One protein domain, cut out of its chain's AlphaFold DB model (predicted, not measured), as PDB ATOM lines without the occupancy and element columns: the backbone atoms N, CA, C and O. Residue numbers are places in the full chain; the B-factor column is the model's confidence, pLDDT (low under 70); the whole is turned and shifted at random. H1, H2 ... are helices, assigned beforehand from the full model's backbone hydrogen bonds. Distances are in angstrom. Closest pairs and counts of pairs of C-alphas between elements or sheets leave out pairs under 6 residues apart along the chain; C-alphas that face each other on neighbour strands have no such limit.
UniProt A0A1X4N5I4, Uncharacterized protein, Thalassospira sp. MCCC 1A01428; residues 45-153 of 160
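Overview. This is residues 45 to 153 of the 160 residues of an uncharacterized protein of Thalassospira sp. MCCC 1A01428 (UniProt A0A1X4N5I4). One long straight helix, H1, forms a bare stalk with residues 45 to 80 and ends in a small compact head, where the shorter helices H2 and H3 fold back beside its last part. The 109 printed residues, with named helices in the order H1, H2, H3 and no named strand, are all helix in class. The whole is extended, a rod of 86 by 23 by 18 A with a radius of gyration of the C-alphas of 24.6 A.

Arrangement. H1, residues 45 to 96, touches H3, residues 130 to 145, with residues 85 to 96 alone; the closest C-alphas, of Phe 89 and Met 143, are 6.8 A apart. They run opposite ways at a shallow tilt of 34.6 degrees, only just short of steep. H2, residues 105 to 116, is close to H1 but not clearly touching, with the C-alphas of Thr 90 and Ile 115 closest at 6.7 A. In H1, H2 and H3 every O i to N i+4 pair is within hydrogen-bond range.

Along the chain. H1 runs 77.1 A from C-alpha 45 at (12.115, -47.809, -31.395). H2 measures 16.1 A. H3 measures 22.8 A and ends at C-alpha 145, (45.971, -25.500, 20.744).

Size, cuts and confidence. The printed part has no cut. The link H2 to H3 is long. In the model, pLDDT is under 70 at residues 45 to 53 and residue 75.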
ATOM      1  N   VAL A  45      11.589 -49.183 -31.457       54.88
ATOM      2  CA  VAL A  45      12.115 -47.809 -31.395       54.88
ATOM      3  C   VAL A  45      11.478 -47.046 -30.232       54.88
ATOM      4  O   VAL A  45      12.178 -46.365 -29.481       54.88
ATOM      5  N   ILE A  46      10.175 -47.241 -30.007       54.53
ATOM      6  CA  ILE A  46       9.441 -46.646 -28.879       54.53
ATOM      7  C   ILE A  46       9.947 -47.212 -27.540       54.53
ATOM      8  O   ILE A  46      10.131 -46.456 -26.586       54.53
ATOM      9  N   TRP A  47      10.225 -48.518 -27.453       56.97
ATOM     10  CA  TRP A  47      10.784 -49.131 -26.240       56.97
ATOM     11  C   TRP A  47      12.209 -48.634 -25.950       56.97
ATOM     12  O   TRP A  47      12.500 -48.240 -24.819       56.97
ATOM     13  N   LYS A  48      13.062 -48.521 -26.978       54.88
ATOM     14  CA  LYS A  48      14.414 -47.944 -26.858       54.88
ATOM     15  C   LYS A  48      14.410 -46.484 -26.394       54.88
ATOM     16  O   LYS A  48      15.177 -46.144 -25.499       54.88
ATOM     17  N   MET A  49      13.543 -45.631 -26.947       55.91
ATOM     18  CA  MET A  49      13.440 -44.218 -26.539       55.91
ATOM     19  C   MET A  49      12.905 -44.058 -25.109       55.91
ATOM     20  O   MET A  49      13.359 -43.182 -24.375       55.91
ATOM     21  N   ARG A  50      11.981 -44.929 -24.677       63.34
ATOM     22  CA  ARG A  50      11.480 -44.942 -23.293       63.34
ATOM     23  C   ARG A  50      12.562 -45.367 -22.303       63.34
ATOM     24  O   ARG A  50      12.685 -44.734 -21.263       63.34
ATOM     25  N   ILE A  51      13.379 -46.365 -22.635       68.12
ATOM     26  CA  ILE A  51      14.507 -46.788 -21.790       68.12
ATOM     27  C   ILE A  51      15.582 -45.708 -21.712       68.12
ATOM     28  O   ILE A  51      16.072 -45.440 -20.618       68.12
ATOM     29  N   LEU A  52      15.923 -45.058 -22.831       68.38
ATOM     30  CA  LEU A  52      16.921 -43.985 -22.833       68.38
ATOM     31  C   LEU A  52      16.494 -42.813 -21.936       68.38
ATOM     32  O   LEU A  52      17.274 -42.379 -21.093       68.38
ATOM     33  N   ASN A  53      15.243 -42.355 -22.057       69.06
ATOM     34  CA  ASN A  53      14.711 -41.276 -21.220       69.06
ATOM     35  C   ASN A  53      14.629 -41.675 -19.741       69.06
ATOM     36  O   ASN A  53      14.982 -40.882 -18.873       69.06
ATOM     37  N   ILE A  54      14.203 -42.906 -19.440       77.50
ATOM     38  CA  ILE A  54      14.169 -43.415 -18.064       77.50
ATOM     39  C   ILE A  54      15.589 -43.436 -17.479       77.50
ATOM     40  O   ILE A  54      15.791 -42.922 -16.385       77.50
ATOM     41  N   MET A  55      16.586 -43.931 -18.217       75.50
ATOM     42  CA  MET A  55      17.986 -43.939 -17.775       75.50
ATOM     43  C   MET A  55      18.538 -42.531 -17.532       75.50
ATOM     44  O   MET A  55      19.232 -42.317 -16.540       75.50
ATOM     45  N   GLN A  56      18.202 -41.557 -18.382       76.06
ATOM     46  CA  GLN A  56      18.602 -40.160 -18.184       76.06
ATOM     47  C   GLN A  56      17.963 -39.544 -16.932       76.06
ATOM     48  O   GLN A  56      18.646 -38.856 -16.175       76.06
ATOM     49  N   VAL A  57      16.683 -39.832 -16.669       83.12
ATOM     50  CA  VAL A  57      15.995 -39.381 -15.450       83.12
ATOM     51  C   VAL A  57      16.597 -40.039 -14.209       83.12
ATOM     52  O   VAL A  57      16.899 -39.340 -13.247       83.12
ATOM     53  N   PHE A  58      16.838 -41.352 -14.228       81.69
ATOM     54  CA  PHE A  58      17.472 -42.054 -13.109       81.69
ATOM     55  C   PHE A  58      18.884 -41.534 -12.832       81.69
ATOM     56  O   PHE A  58      19.205 -41.264 -11.679       81.69
ATOM     57  N   ALA A  59      19.703 -41.325 -13.865       84.12
ATOM     58  CA  ALA A  59      21.029 -40.730 -13.710       84.12
ATOM     59  C   ALA A  59      20.949 -39.321 -13.097       84.12
ATOM     60  O   ALA A  59      21.703 -39.006 -12.178       84.12
ATOM     61  N   GLY A  60      19.995 -38.498 -13.542       83.69
ATOM     62  CA  GLY A  60      19.737 -37.181 -12.957       83.69
ATOM     63  C   GLY A  60      19.331 -37.252 -11.481       83.69
ATOM     64  O   GLY A  60      19.885 -36.528 -10.657       83.69
ATOM     65  N   VAL A  61      18.416 -38.157 -11.124       86.62
ATOM     66  CA  VAL A  61      17.971 -38.361  -9.735       86.62
ATOM     67  C   VAL A  61      19.125 -38.831  -8.849       86.62
ATOM     68  O   VAL A  61      19.300 -38.291  -7.760       86.62
ATOM     69  N   VAL A  62      19.948 -39.777  -9.311       87.19
ATOM     70  CA  VAL A  62      21.121 -40.262  -8.562       87.19
ATOM     71  C   VAL A  62      22.088 -39.118  -8.264       87.19
ATOM     72  O   VAL A  62      22.505 -38.966  -7.116       87.19
ATOM     73  N   LEU A  63      22.386 -38.270  -9.253       83.75
ATOM     74  CA  LEU A  63      23.253 -37.109  -9.053       83.75
ATOM     75  C   LEU A  63      22.675 -36.145  -8.011       83.75
ATOM     76  O   LEU A  63      23.376 -35.781  -7.070       83.75
ATOM     77  N   VAL A  64      21.396 -35.770  -8.124       82.88
ATOM     78  CA  VAL A  64      20.745 -34.851  -7.169       82.88
ATOM     79  C   VAL A  64      20.756 -35.416  -5.747       82.88
ATOM     80  O   VAL A  64      21.090 -34.695  -4.808       82.88
ATOM     81  N   VAL A  65      20.458 -36.707  -5.572       83.69
ATOM     82  CA  VAL A  65      20.481 -37.361  -4.254       83.69
ATOM     83  C   VAL A  65      21.883 -37.322  -3.639       83.69
ATOM     84  O   VAL A  65      22.016 -36.969  -2.467       83.69
ATOM     85  N   SER A  66      22.934 -37.597  -4.420       76.06
ATOM     86  CA  SER A  66      24.320 -37.523  -3.934       76.06
ATOM     87  C   SER A  66      24.710 -36.118  -3.456       76.06
ATOM     88  O   SER A  66      25.347 -35.983  -2.408       76.06
ATOM     89  N   TYR A  67      24.289 -35.060  -4.160       75.50
ATOM     90  CA  TYR A  67      24.554 -33.677  -3.736       75.50
ATOM     91  C   TYR A  67      23.868 -33.326  -2.407       75.50
ATOM     92  O   TYR A  67      24.486 -32.703  -1.541       75.50
ATOM     93  N   VAL A  68      22.614 -33.749  -2.214       80.56
ATOM     94  CA  VAL A  68      21.860 -33.480  -0.977       80.56
ATOM     95  C   VAL A  68      22.518 -34.149   0.237       80.56
ATOM     96  O   VAL A  68      22.617 -33.537   1.300       80.56
ATOM     97  N   GLN A  69      23.037 -35.370   0.080       72.00
ATOM     98  CA  GLN A  69      23.715 -36.095   1.164       72.00
ATOM     99  C   GLN A  69      25.007 -35.402   1.623       72.00
ATOM    100  O   GLN A  69      25.256 -35.300   2.826       72.00
ATOM    101  N   MET A  70      25.812 -34.883   0.690       70.00
ATOM    102  CA  MET A  70      27.043 -34.161   1.033       70.00
ATOM    103  C   MET A  70      26.765 -32.845   1.764       70.00
ATOM    104  O   MET A  70      27.463 -32.517   2.726       70.00
ATOM    105  N   ALA A  71      25.723 -32.115   1.353       71.81
ATOM    106  CA  ALA A  71      25.329 -30.874   2.011       71.81
ATOM    107  C   ALA A  71      24.933 -31.109   3.481       71.81
ATOM    108  O   ALA A  71      25.444 -30.429   4.373       71.81
ATOM    109  N   GLN A  72      24.103 -32.126   3.741       72.44
ATOM    110  CA  GLN A  72      23.667 -32.468   5.096       72.44
ATOM    111  C   GLN A  72      24.832 -32.921   5.987       72.44
ATOM    112  O   GLN A  72      24.916 -32.522   7.149       72.44
ATOM    113  N   ALA A  73      25.761 -33.721   5.452       71.25
ATOM    114  CA  ALA A  73      26.942 -34.162   6.194       71.25
ATOM    115  C   ALA A  73      27.838 -32.982   6.613       71.25
ATOM    116  O   ALA A  73      28.295 -32.931   7.756       71.25
ATOM    117  N   GLY A  74      28.035 -32.000   5.725       72.19
ATOM    118  CA  GLY A  74      28.798 -30.788   6.033       72.19
ATOM    119  C   GLY A  74      28.158 -29.941   7.138       72.19
ATOM    120  O   GLY A  74      28.853 -29.462   8.035       72.19
ATOM    121  N   GLN A  75      26.831 -29.806   7.127       69.94
ATOM    122  CA  GLN A  75      26.090 -29.053   8.147       69.94
ATOM    123  C   GLN A  75      26.156 -29.735   9.521       69.94
ATOM    124  O   GLN A  75      26.443 -29.077  10.522       69.94
ATOM    125  N   SER A  76      25.983 -31.057   9.570       72.50
ATOM    126  CA  SER A  76      26.113 -31.836  10.809       72.50
ATOM    127  C   SER A  76      27.541 -31.800  11.376       72.50
ATOM    128  O   SER A  76      27.735 -31.698  12.590       72.50
ATOM    129  N   ALA A  77      28.563 -31.825  10.515       75.69
ATOM    130  CA  ALA A  77      29.958 -31.695  10.934       75.69
ATOM    131  C   ALA A  77      30.260 -30.301  11.519       75.69
ATOM    132  O   ALA A  77      30.918 -30.190  12.551       75.69
ATOM    133  N   ALA A  78      29.729 -29.232  10.919       76.25
ATOM    134  CA  ALA A  78      29.898 -27.872  11.432       76.25
ATOM    135  C   ALA A  78      29.200 -27.660  12.791       76.25
ATOM    136  O   ALA A  78      29.765 -27.026  13.692       76.25
ATOM    137  N   ALA A  79      27.998 -28.221  12.959       77.69
ATOM    138  CA  ALA A  79      27.266 -28.187  14.223       77.69
ATOM    139  C   ALA A  79      28.030 -28.927  15.336       77.69
ATOM    140  O   ALA A  79      28.302 -28.345  16.388       77.69
ATOM    141  N   SER A  80      28.477 -30.159  15.071       86.94
ATOM    142  CA  SER A  80      29.234 -30.956  16.050       86.94
ATOM    143  C   SER A  80      30.592 -30.340  16.409       86.94
ATOM    144  O   SER A  80      31.036 -30.431  17.556       86.94
ATOM    145  N   TRP A  81      31.240 -29.648  15.467       88.00
ATOM    146  CA  TRP A  81      32.466 -28.903  15.751       88.00
ATOM    147  C   TRP A  81      32.229 -27.714  16.690       88.00
ATOM    148  O   TRP A  81      33.010 -27.483  17.615       88.00
ATOM    149  N   THR A  82      31.141 -26.971  16.487       89.50
ATOM    150  CA  THR A  82      30.762 -25.848  17.361       89.50
ATOM    151  C   THR A  82      30.495 -26.329  18.785       89.50
ATOM    152  O   THR A  82      31.024 -25.757  19.740       89.50
ATOM    153  N   GLU A  83      29.777 -27.440  18.923       93.38
ATOM    154  CA  GLU A  83      29.514 -28.076  20.212       93.38
ATOM    155  C   GLU A  83      30.801 -28.564  20.898       93.38
ATOM    156  O   GLU A  83      31.011 -28.312  22.088       93.38
ATOM    157  N   LYS A  84      31.727 -29.179  20.146       94.56
ATOM    158  CA  LYS A  84      33.040 -29.585  20.671       94.56
ATOM    159  C   LYS A  84      33.822 -28.393  21.229       94.56
ATOM    160  O   LYS A  84      34.354 -28.499  22.332       94.56
ATOM    161  N   LYS A  85      33.875 -27.265  20.510       94.31
ATOM    162  CA  LYS A  85      34.558 -26.049  20.987       94.31
ATOM    163  C   LYS A  85      33.923 -25.500  22.262       94.31
ATOM    164  O   LYS A  85      34.649 -25.108  23.169       94.31
ATOM    165  N   CYS A  86      32.594 -25.506  22.361       96.31
ATOM    166  CA  CYS A  86      31.916 -25.022  23.561       96.31
ATOM    167  C   CYS A  86      32.213 -25.891  24.789       96.31
ATOM    168  O   CYS A  86      32.497 -25.369  25.868       96.31
ATOM    169  N   ARG A  87      32.239 -27.217  24.612       96.69
ATOM    170  CA  ARG A  87      32.638 -28.153  25.670       96.69
ATOM    171  C   ARG A  87      34.075 -27.908  26.136       96.69
ATOM    172  O   ARG A  87      34.307 -27.814  27.334       96.69
ATOM    173  N   LEU A  88      35.020 -27.773  25.204       96.44
ATOM    174  CA  LEU A  88      36.423 -27.490  25.529       96.44
ATOM    175  C   LEU A  88      36.576 -26.170  26.291       96.44
ATOM    176  O   LEU A  88      37.208 -26.138  27.342       96.44
ATOM    177  N   PHE A  89      35.928 -25.105  25.811       96.75
ATOM    178  CA  PHE A  89      35.947 -23.802  26.476       96.75
ATOM    179  C   PHE A  89      35.391 -23.876  27.900       96.75
ATOM    180  O   PHE A  89      35.981 -23.320  28.822       96.75
ATOM    181  N   THR A  90      34.282 -24.596  28.090       96.56
ATOM    182  CA  THR A  90      33.665 -24.792  29.409       96.56
ATOM    183  C   THR A  90      34.608 -25.529  30.358       96.56
ATOM    184  O   THR A  90      34.799 -25.089  31.488       96.56
ATOM    185  N   ASN A  91      35.248 -26.603  29.891       96.62
ATOM    186  CA  ASN A  91      36.196 -27.374  30.696       96.62
ATOM    187  C   ASN A  91      37.385 -26.512  31.137       96.62
ATOM    188  O   ASN A  91      37.648 -26.399  32.331       96.62
ATOM    189  N   PHE A  92      38.035 -25.817  30.199       96.12
ATOM    190  CA  PHE A  92      39.149 -24.929  30.538       96.12
ATOM    191  C   PHE A  92      38.718 -23.780  31.452       96.12
ATOM    192  O   PHE A  92      39.482 -23.376  32.328       96.12
ATOM    193  N   SER A  93      37.493 -23.274  31.295       94.19
ATOM    194  CA  SER A  93      36.953 -22.230  32.164       94.19
ATOM    195  C   SER A  93      36.823 -22.700  33.610       94.19
ATOM    196  O   SER A  93      37.112 -21.926  34.516       94.19
ATOM    197  N   ILE A  94      36.410 -23.949  33.833       93.50
ATOM    198  CA  ILE A  94      36.318 -24.546  35.171       93.50
ATOM    199  C   ILE A  94      37.719 -24.761  35.753       93.50
ATOM    200  O   ILE A  94      37.965 -24.420  36.907       93.50
ATOM    201  N   GLU A  95      38.651 -25.274  34.947       93.31
ATOM    202  CA  GLU A  95      40.027 -25.565  35.372       93.31
ATOM    203  C   GLU A  95      40.836 -24.304  35.713       93.31
ATOM    204  O   GLU A  95      41.693 -24.343  36.592       93.31
ATOM    205  N   ASN A  96      40.569 -23.182  35.034       91.44
ATOM    206  CA  ASN A  96      41.374 -21.959  35.145       91.44
ATOM    207  C   ASN A  96      40.645 -20.789  35.835       91.44
ATOM    208  O   ASN A  96      41.277 -19.777  36.124       91.44
ATOM    209  N   GLY A  97      39.331 -20.884  36.067       83.62
ATOM    210  CA  GLY A  97      38.484 -19.788  36.568       83.62
ATOM    211  C   GLY A  97      37.953 -19.969  37.994       83.62
ATOM    212  O   GLY A  97      37.012 -19.277  38.375       83.62
ATOM    213  N   GLY A  98      38.506 -20.910  38.767       76.50
ATOM    214  CA  GLY A  98      38.051 -21.239  40.123       76.50
ATOM    215  C   GLY A  98      38.258 -20.136  41.174       76.50
ATOM    216  O   GLY A  98      38.766 -19.047  40.891       76.50
ATOM    217  N   GLU A  99      37.855 -20.425  42.416       71.62
ATOM    218  CA  GLU A  99      38.026 -19.524  43.566       71.62
ATOM    219  C   GLU A  99      39.492 -19.084  43.732       71.62
ATOM    220  O   GLU A  99      40.418 -19.878  43.588       71.62
ATOM    221  N   GLY A 100      39.711 -17.798  44.028       73.56
ATOM    222  CA  GLY A 100      41.058 -17.228  44.177       73.56
ATOM    223  C   GLY A 100      41.744 -16.804  42.870       73.56
ATOM    224  O   GLY A 100      42.848 -16.273  42.921       73.56
ATOM    225  N   SER A 101      41.088 -16.955  41.715       82.75
ATOM    226  CA  SER A 101      41.600 -16.519  40.401       82.75
ATOM    227  C   SER A 101      41.700 -14.996  40.218       82.75
ATOM    228  O   SER A 101      42.317 -14.527  39.265       82.75
ATOM    229  N   GLY A 102      41.098 -14.204  41.112       88.38
ATOM    230  CA  GLY A 102      41.086 -12.740  41.010       88.38
ATOM    231  C   GLY A 102      40.207 -12.194  39.877       88.38
ATOM    232  O   GLY A 102      40.307 -11.013  39.548       88.38
ATOM    233  N   LEU A 103      39.353 -13.034  39.283       93.81
ATOM    234  CA  LEU A 103      38.418 -12.647  38.228       93.81
ATOM    235  C   LEU A 103      37.218 -11.889  38.807       93.81
ATOM    236  O   LEU A 103      36.657 -12.278  39.834       93.81
ATOM    237  N   GLY A 104      36.804 -10.811  38.143       92.81
ATOM    238  CA  GLY A 104      35.657 -10.016  38.554       92.81
ATOM    239  C   GLY A 104      34.329 -10.745  38.343       92.81
ATOM    240  O   GLY A 104      34.147 -11.525  37.406       92.81
ATOM    241  N   GLN A 105      33.345 -10.442  39.192       93.00
ATOM    242  CA  GLN A 105      32.026 -11.072  39.107       93.00
ATOM    243  C   GLN A 105      31.294 -10.747  37.793       93.00
ATOM    244  O   GLN A 105      30.582 -11.602  37.263       93.00
ATOM    245  N   ASP A 106      31.462  -9.535  37.246       92.44
ATOM    246  CA  ASP A 106      30.854  -9.152  35.961       92.44
ATOM    247  C   ASP A 106      31.455  -9.957  34.797       92.44
ATOM    248  O   ASP A 106      30.715 -10.500  33.974       92.44
ATOM    249  N   PHE A 107      32.783 -10.132  34.789       95.00
ATOM    250  CA  PHE A 107      33.501 -10.965  33.823       95.00
ATOM    251  C   PHE A 107      32.977 -12.407  33.832       95.00
ATOM    252  O   PHE A 107      32.531 -12.917  32.799       95.00
ATOM    253  N   LEU A 108      32.939 -13.034  35.014       94.06
ATOM    254  CA  LEU A 108      32.441 -14.401  35.191       94.06
ATOM    255  C   LEU A 108      30.971 -14.529  34.783       94.06
ATOM    256  O   LEU A 108      30.578 -15.496  34.131       94.06
ATOM    257  N   THR A 109      30.147 -13.531  35.106       94.62
ATOM    258  CA  THR A 109      28.725 -13.524  34.742       94.62
ATOM    259  C   THR A 109      28.538 -13.488  33.227       94.62
ATOM    260  O   THR A 109      27.741 -14.257  32.683       94.62
ATOM    261  N   ARG A 110      29.270 -12.624  32.516       94.81
ATOM    262  CA  ARG A 110      29.189 -12.532  31.050       94.81
ATOM    263  C   ARG A 110      29.735 -13.784  30.372       94.81
ATOM    264  O   ARG A 110      29.102 -14.286  29.445       94.81
ATOM    265  N   GLN A 111      30.848 -14.324  30.860       95.44
ATOM    266  CA  GLN A 111      31.397 -15.583  30.364       95.44
ATOM    267  C   GLN A 111      30.412 -16.741  30.564       95.44
ATOM    268  O   GLN A 111      30.158 -17.505  29.635       95.44
ATOM    269  N   ASN A 112      29.792 -16.840  31.740       95.31
ATOM    270  CA  ASN A 112      28.802 -17.873  32.017       95.31
ATOM    271  C   ASN A 112      27.559 -17.723  31.121       95.31
ATOM    272  O   ASN A 112      27.030 -18.717  30.634       95.31
ATOM    273  N   ARG A 113      27.126 -16.493  30.806       96.31
ATOM    274  CA  ARG A 113      26.068 -16.263  29.802       96.31
ATOM    275  C   ARG A 113      26.470 -16.751  28.408       96.31
ATOM    276  O   ARG A 113      25.635 -17.316  27.705       96.31
ATOM    277  N   PHE A 114      27.729 -16.567  28.009       96.00
ATOM    278  CA  PHE A 114      28.242 -17.117  26.752       96.00
ATOM    279  C   PHE A 114      28.191 -18.651  26.738       96.00
ATOM    280  O   PHE A 114      27.658 -19.227  25.788       96.00
ATOM    281  N   ILE A 115      28.628 -19.307  27.816       95.69
ATOM    282  CA  ILE A 115      28.551 -20.771  27.968       95.69
ATOM    283  C   ILE A 115      27.094 -21.253  27.916       95.69
ATOM    284  O   ILE A 115      26.770 -22.148  27.138       95.69
ATOM    285  N   GLN A 116      26.191 -20.617  28.667       96.38
ATOM    286  CA  GLN A 116      24.763 -20.962  28.694       96.38
ATOM    287  C   GLN A 116      24.072 -20.792  27.338       96.38
ATOM    288  O   GLN A 116      23.100 -21.485  27.054       96.38
ATOM    289  N   SER A 117      24.580 -19.903  26.481       94.56
ATOM    290  CA  SER A 117      24.074 -19.760  25.114       94.56
ATOM    291  C   SER A 117      24.466 -20.911  24.181       94.56
ATOM    292  O   SER A 117      24.062 -20.901  23.023       94.56
ATOM    293  N   GLY A 118      25.285 -21.867  24.636       94.31
ATOM    294  CA  GLY A 118      25.918 -22.869  23.779       94.31
ATOM    295  C   GLY A 118      27.096 -22.305  22.981       94.31
ATOM    296  O   GLY A 118      27.428 -22.830  21.921       94.31
ATOM    297  N   CYS A 119      27.718 -21.224  23.465       94.56
ATOM    298  CA  CYS A 119      28.844 -20.546  22.818       94.56
ATOM    299  C   CYS A 119      28.550 -20.040  21.389       94.56
ATOM    300  O   CYS A 119      29.453 -19.982  20.551       94.56
ATOM    301  N   VAL A 120      27.290 -19.693  21.093       91.94
ATOM    302  CA  VAL A 120      26.865 -19.170  19.777       91.94
ATOM    303  C   VAL A 120      26.325 -17.743  19.828       91.94
ATOM    304  O   VAL A 120      26.254 -17.079  18.792       91.94
ATOM    305  N   ALA A 121      25.948 -17.242  21.007       91.69
ATOM    306  CA  ALA A 121      25.506 -15.863  21.135       91.69
ATOM    307  C   ALA A 121      26.688 -14.894  20.995       91.69
ATOM    308  O   ALA A 121      27.792 -15.150  21.475       91.69
ATOM    309  N   ARG A 122      26.431 -13.736  20.379       89.94
ATOM    310  CA  ARG A 122      27.389 -12.626  20.319       89.94
ATOM    311  C   ARG A 122      27.434 -11.907  21.666       89.94
ATOM    312  O   ARG A 122      26.777 -10.888  21.852       89.94
ATOM    313  N   ILE A 123      28.160 -12.485  22.615       92.25
ATOM    314  CA  ILE A 123      28.379 -11.921  23.948       92.25
ATOM    315  C   ILE A 123      29.851 -11.540  24.050       92.25
ATOM    316  O   ILE A 123      30.717 -12.403  23.943       92.25
ATOM    317  N   HIS A 124      30.118 -10.252  24.252       93.38
ATOM    318  CA  HIS A 124      31.471  -9.740  24.447       93.38
ATOM    319  C   HIS A 124      31.804  -9.706  25.943       93.38
ATOM    320  O   HIS A 124      31.040  -9.190  26.770       93.38
ATOM    321  N   VAL A 125      32.952 -10.276  26.284       95.12
ATOM    322  CA  VAL A 125      33.543 -10.316  27.618       95.12
ATOM    323  C   VAL A 125      34.841  -9.518  27.548       95.12
ATOM    324  O   VAL A 125      35.858 -10.018  27.076       95.12
ATOM    325  N   CYS A 126      34.799  -8.265  27.995       94.88
ATOM    326  CA  CYS A 126      35.985  -7.417  28.027       94.88
ATOM    327  C   CYS A 126      36.757  -7.652  29.337       94.88
ATOM    328  O   CYS A 126      36.170  -7.453  30.404       94.88
ATOM    329  N   PRO A 127      38.032  -8.081  29.294       94.88
ATOM    330  CA  PRO A 127      38.883  -8.113  30.478       94.88
ATOM    331  C   PRO A 127      39.246  -6.685  30.906       94.88
ATOM    332  O   PRO A 127      39.812  -5.916  30.132       94.88
ATOM    333  N   THR A 128      38.925  -6.332  32.147       93.75
ATOM    334  CA  THR A 128      39.123  -4.995  32.732       93.75
ATOM    335  C   THR A 128      40.243  -4.952  33.767       93.75
ATOM    336  O   THR A 128      40.792  -3.886  34.042       93.75
ATOM    337  N   SER A 129      40.613  -6.107  34.328       94.31
ATOM    338  CA  SER A 129      41.712  -6.240  35.284       94.31
ATOM    339  C   SER A 129      42.912  -6.993  34.689       94.31
ATOM    340  O   SER A 129      42.754  -7.774  33.744       94.31
ATOM    341  N   PRO A 130      44.127  -6.828  35.250       94.75
ATOM    342  CA  PRO A 130      45.291  -7.611  34.831       94.75
ATOM    343  C   PRO A 130      45.089  -9.128  34.964       94.75
ATOM    344  O   PRO A 130      45.564  -9.879  34.117       94.75
ATOM    345  N   ALA A 131      44.359  -9.575  35.993       94.62
ATOM    346  CA  ALA A 131      44.047 -10.989  36.198       94.62
ATOM    347  C   ALA A 131      43.099 -11.527  35.113       94.62
ATOM    348  O   ALA A 131      43.324 -12.605  34.567       94.62
ATOM    349  N   GLU A 132      42.080 -10.747  34.740       95.88
ATOM    350  CA  GLU A 132      41.162 -11.093  33.648       95.88
ATOM    351  C   GLU A 132      41.878 -11.136  32.297       95.88
ATOM    352  O   GLU A 132      41.586 -12.002  31.472       95.88
ATOM    353  N   LEU A 133      42.838 -10.233  32.074       95.50
ATOM    354  CA  LEU A 133      43.636 -10.214  30.853       95.50
ATOM    355  C   LEU A 133      44.572 -11.428  30.761       95.50
ATOM    356  O   LEU A 133      44.627 -12.058  29.705       95.50
ATOM    357  N   ASP A 134      45.277 -11.794  31.841       95.38
ATOM    358  CA  ASP A 134      46.110 -13.012  31.866       95.38
ATOM    359  C   ASP A 134      45.266 -14.261  31.605       95.38
ATOM    360  O   ASP A 134      45.609 -15.101  30.767       95.38
ATOM    361  N   TYR A 135      44.106 -14.341  32.255       96.38
ATOM    362  CA  TYR A 135      43.155 -15.419  32.052       96.38
ATOM    363  C   TYR A 135      42.665 -15.492  30.596       96.38
ATOM    364  O   TYR A 135      42.707 -16.564  29.989       96.38
ATOM    365  N   ALA A 136      42.254 -14.370  29.995       95.88
ATOM    366  CA  ALA A 136      41.788 -14.331  28.608       95.88
ATOM    367  C   ALA A 136      42.891 -14.748  27.617       95.88
ATOM    368  O   ALA A 136      42.635 -15.521  26.687       95.88
ATOM    369  N   ASN A 137      44.132 -14.308  27.842       95.38
ATOM    370  CA  ASN A 137      45.291 -14.708  27.041       95.38
ATOM    371  C   ASN A 137      45.568 -16.213  27.157       95.38
ATOM    372  O   ASN A 137      45.733 -16.897  26.143       95.38
ATOM    373  N   ARG A 138      45.552 -16.756  28.378       95.38
ATOM    374  CA  ARG A 138      45.749 -18.187  28.639       95.38
ATOM    375  C   ARG A 138      44.671 -19.035  27.974       95.38
ATOM    376  O   ARG A 138      44.994 -19.971  27.247       95.38
ATOM    377  N   MET A 139      43.404 -18.675  28.166       95.69
ATOM    378  CA  MET A 139      42.264 -19.342  27.532       95.69
ATOM    379  C   MET A 139      42.367 -19.308  26.006       95.69
ATOM    380  O   MET A 139      42.037 -20.292  25.345       95.69
ATOM    381  N   SER A 140      42.865 -18.204  25.444       95.25
ATOM    382  CA  SER A 140      43.077 -18.087  24.002       95.25
ATOM    383  C   SER A 140      44.098 -19.095  23.491       95.25
ATOM    384  O   SER A 140      43.824 -19.797  22.520       95.25
ATOM    385  N   ILE A 141      45.235 -19.231  24.175       95.75
ATOM    386  CA  ILE A 141      46.272 -20.207  23.818       95.75
ATOM    387  C   ILE A 141      45.746 -21.641  23.958       95.75
ATOM    388  O   ILE A 141      45.906 -22.435  23.034       95.75
ATOM    389  N   LEU A 142      45.072 -21.969  25.068       95.81
ATOM    390  CA  LEU A 142      44.491 -23.301  25.297       95.81
ATOM    391  C   LEU A 142      43.523 -23.695  24.175       95.81
ATOM    392  O   LEU A 142      43.614 -24.781  23.611       95.81
ATOM    393  N   MET A 143      42.630 -22.784  23.796       96.25
ATOM    394  CA  MET A 143      41.633 -23.042  22.761       96.25
ATOM    395  C   MET A 143      42.242 -23.116  21.357       96.25
ATOM    396  O   MET A 143      41.818 -23.950  20.556       96.25
ATOM    397  N   ILE A 144      43.243 -22.287  21.053       95.31
ATOM    398  CA  ILE A 144      43.973 -22.349  19.778       95.31
ATOM    399  C   ILE A 144      44.725 -23.679  19.647       95.31
ATOM    400  O   ILE A 144      44.712 -24.270  18.568       95.31
ATOM    401  N   ASN A 145      45.306 -24.194  20.735       95.88
ATOM    402  CA  ASN A 145      45.971 -25.500  20.744       95.88
ATOM    403  C   ASN A 145      45.002 -26.655  20.434       95.88
ATOM    404  O   ASN A 145      45.388 -27.621  19.781       95.88
ATOM    405  N   GLU A 146      43.730 -26.524  20.817       95.12
ATOM    406  CA  GLU A 146      42.658 -27.467  20.458       95.12
ATOM    407  C   GLU A 146      42.083 -27.249  19.041       95.12
ATOM    408  O   GLU A 146      41.115 -27.903  18.632       95.12
ATOM    409  N   GLY A 147      42.658 -26.321  18.273       92.75
ATOM    410  CA  GLY A 147      42.255 -26.008  16.903       92.75
ATOM    411  C   GLY A 147      41.081 -25.033  16.792       92.75
ATOM    412  O   GLY A 147      40.488 -24.912  15.716       92.75
ATOM    413  N   ALA A 148      40.704 -24.333  17.867       92.12
ATOM    414  CA  ALA A 148      39.728 -23.251  17.776       92.12
ATOM    415  C   ALA A 148      40.350 -21.982  17.168       92.12
ATOM    416  O   ALA A 148      41.533 -21.695  17.320       92.12
ATOM    417  N   THR A 149      39.528 -21.183  16.488       88.81
ATOM    418  CA  THR A 149      39.940 -19.870  15.982       88.81
ATOM    419  C   THR A 149      39.773 -18.810  17.067       88.81
ATOM    420  O   THR A 149      38.832 -18.880  17.857       88.81
ATOM    421  N   GLY A 150      40.616 -17.771  17.070       83.25
ATOM    422  CA  GLY A 150      40.464 -16.642  18.001       83.25
ATOM    423  C   GLY A 150      39.087 -15.967  17.913       83.25
ATOM    424  O   GLY A 150      38.543 -15.539  18.922       83.25
ATOM    425  N   SER A 151      38.460 -15.985  16.730       87.44
ATOM    426  CA  SER A 151      37.111 -15.450  16.490       87.44
ATOM    427  C   SER A 151      35.973 -16.207  17.189       87.44
ATOM    428  O   SER A 151      34.837 -15.747  17.160       87.44
ATOM    429  N   PHE A 152      36.234 -17.398  17.739       91.94
ATOM    430  CA  PHE A 152      35.256 -18.143  18.536       91.94
ATOM    431  C   PHE A 152      35.163 -17.615  19.973       91.94
ATOM    432  O   PHE A 152      34.128 -17.772  20.614       91.94
ATOM    433  N   LEU A 153      36.246 -17.038  20.490       94.38
ATOM    434  CA  LEU A 153      36.341 -16.649  21.889       94.38
ATOM    435  C   LEU A 153      35.529 -15.376  22.150       94.38
ATOM    436  O   LEU A 153      35.524 -14.477  21.310       94.38
TER     437      LEU A 153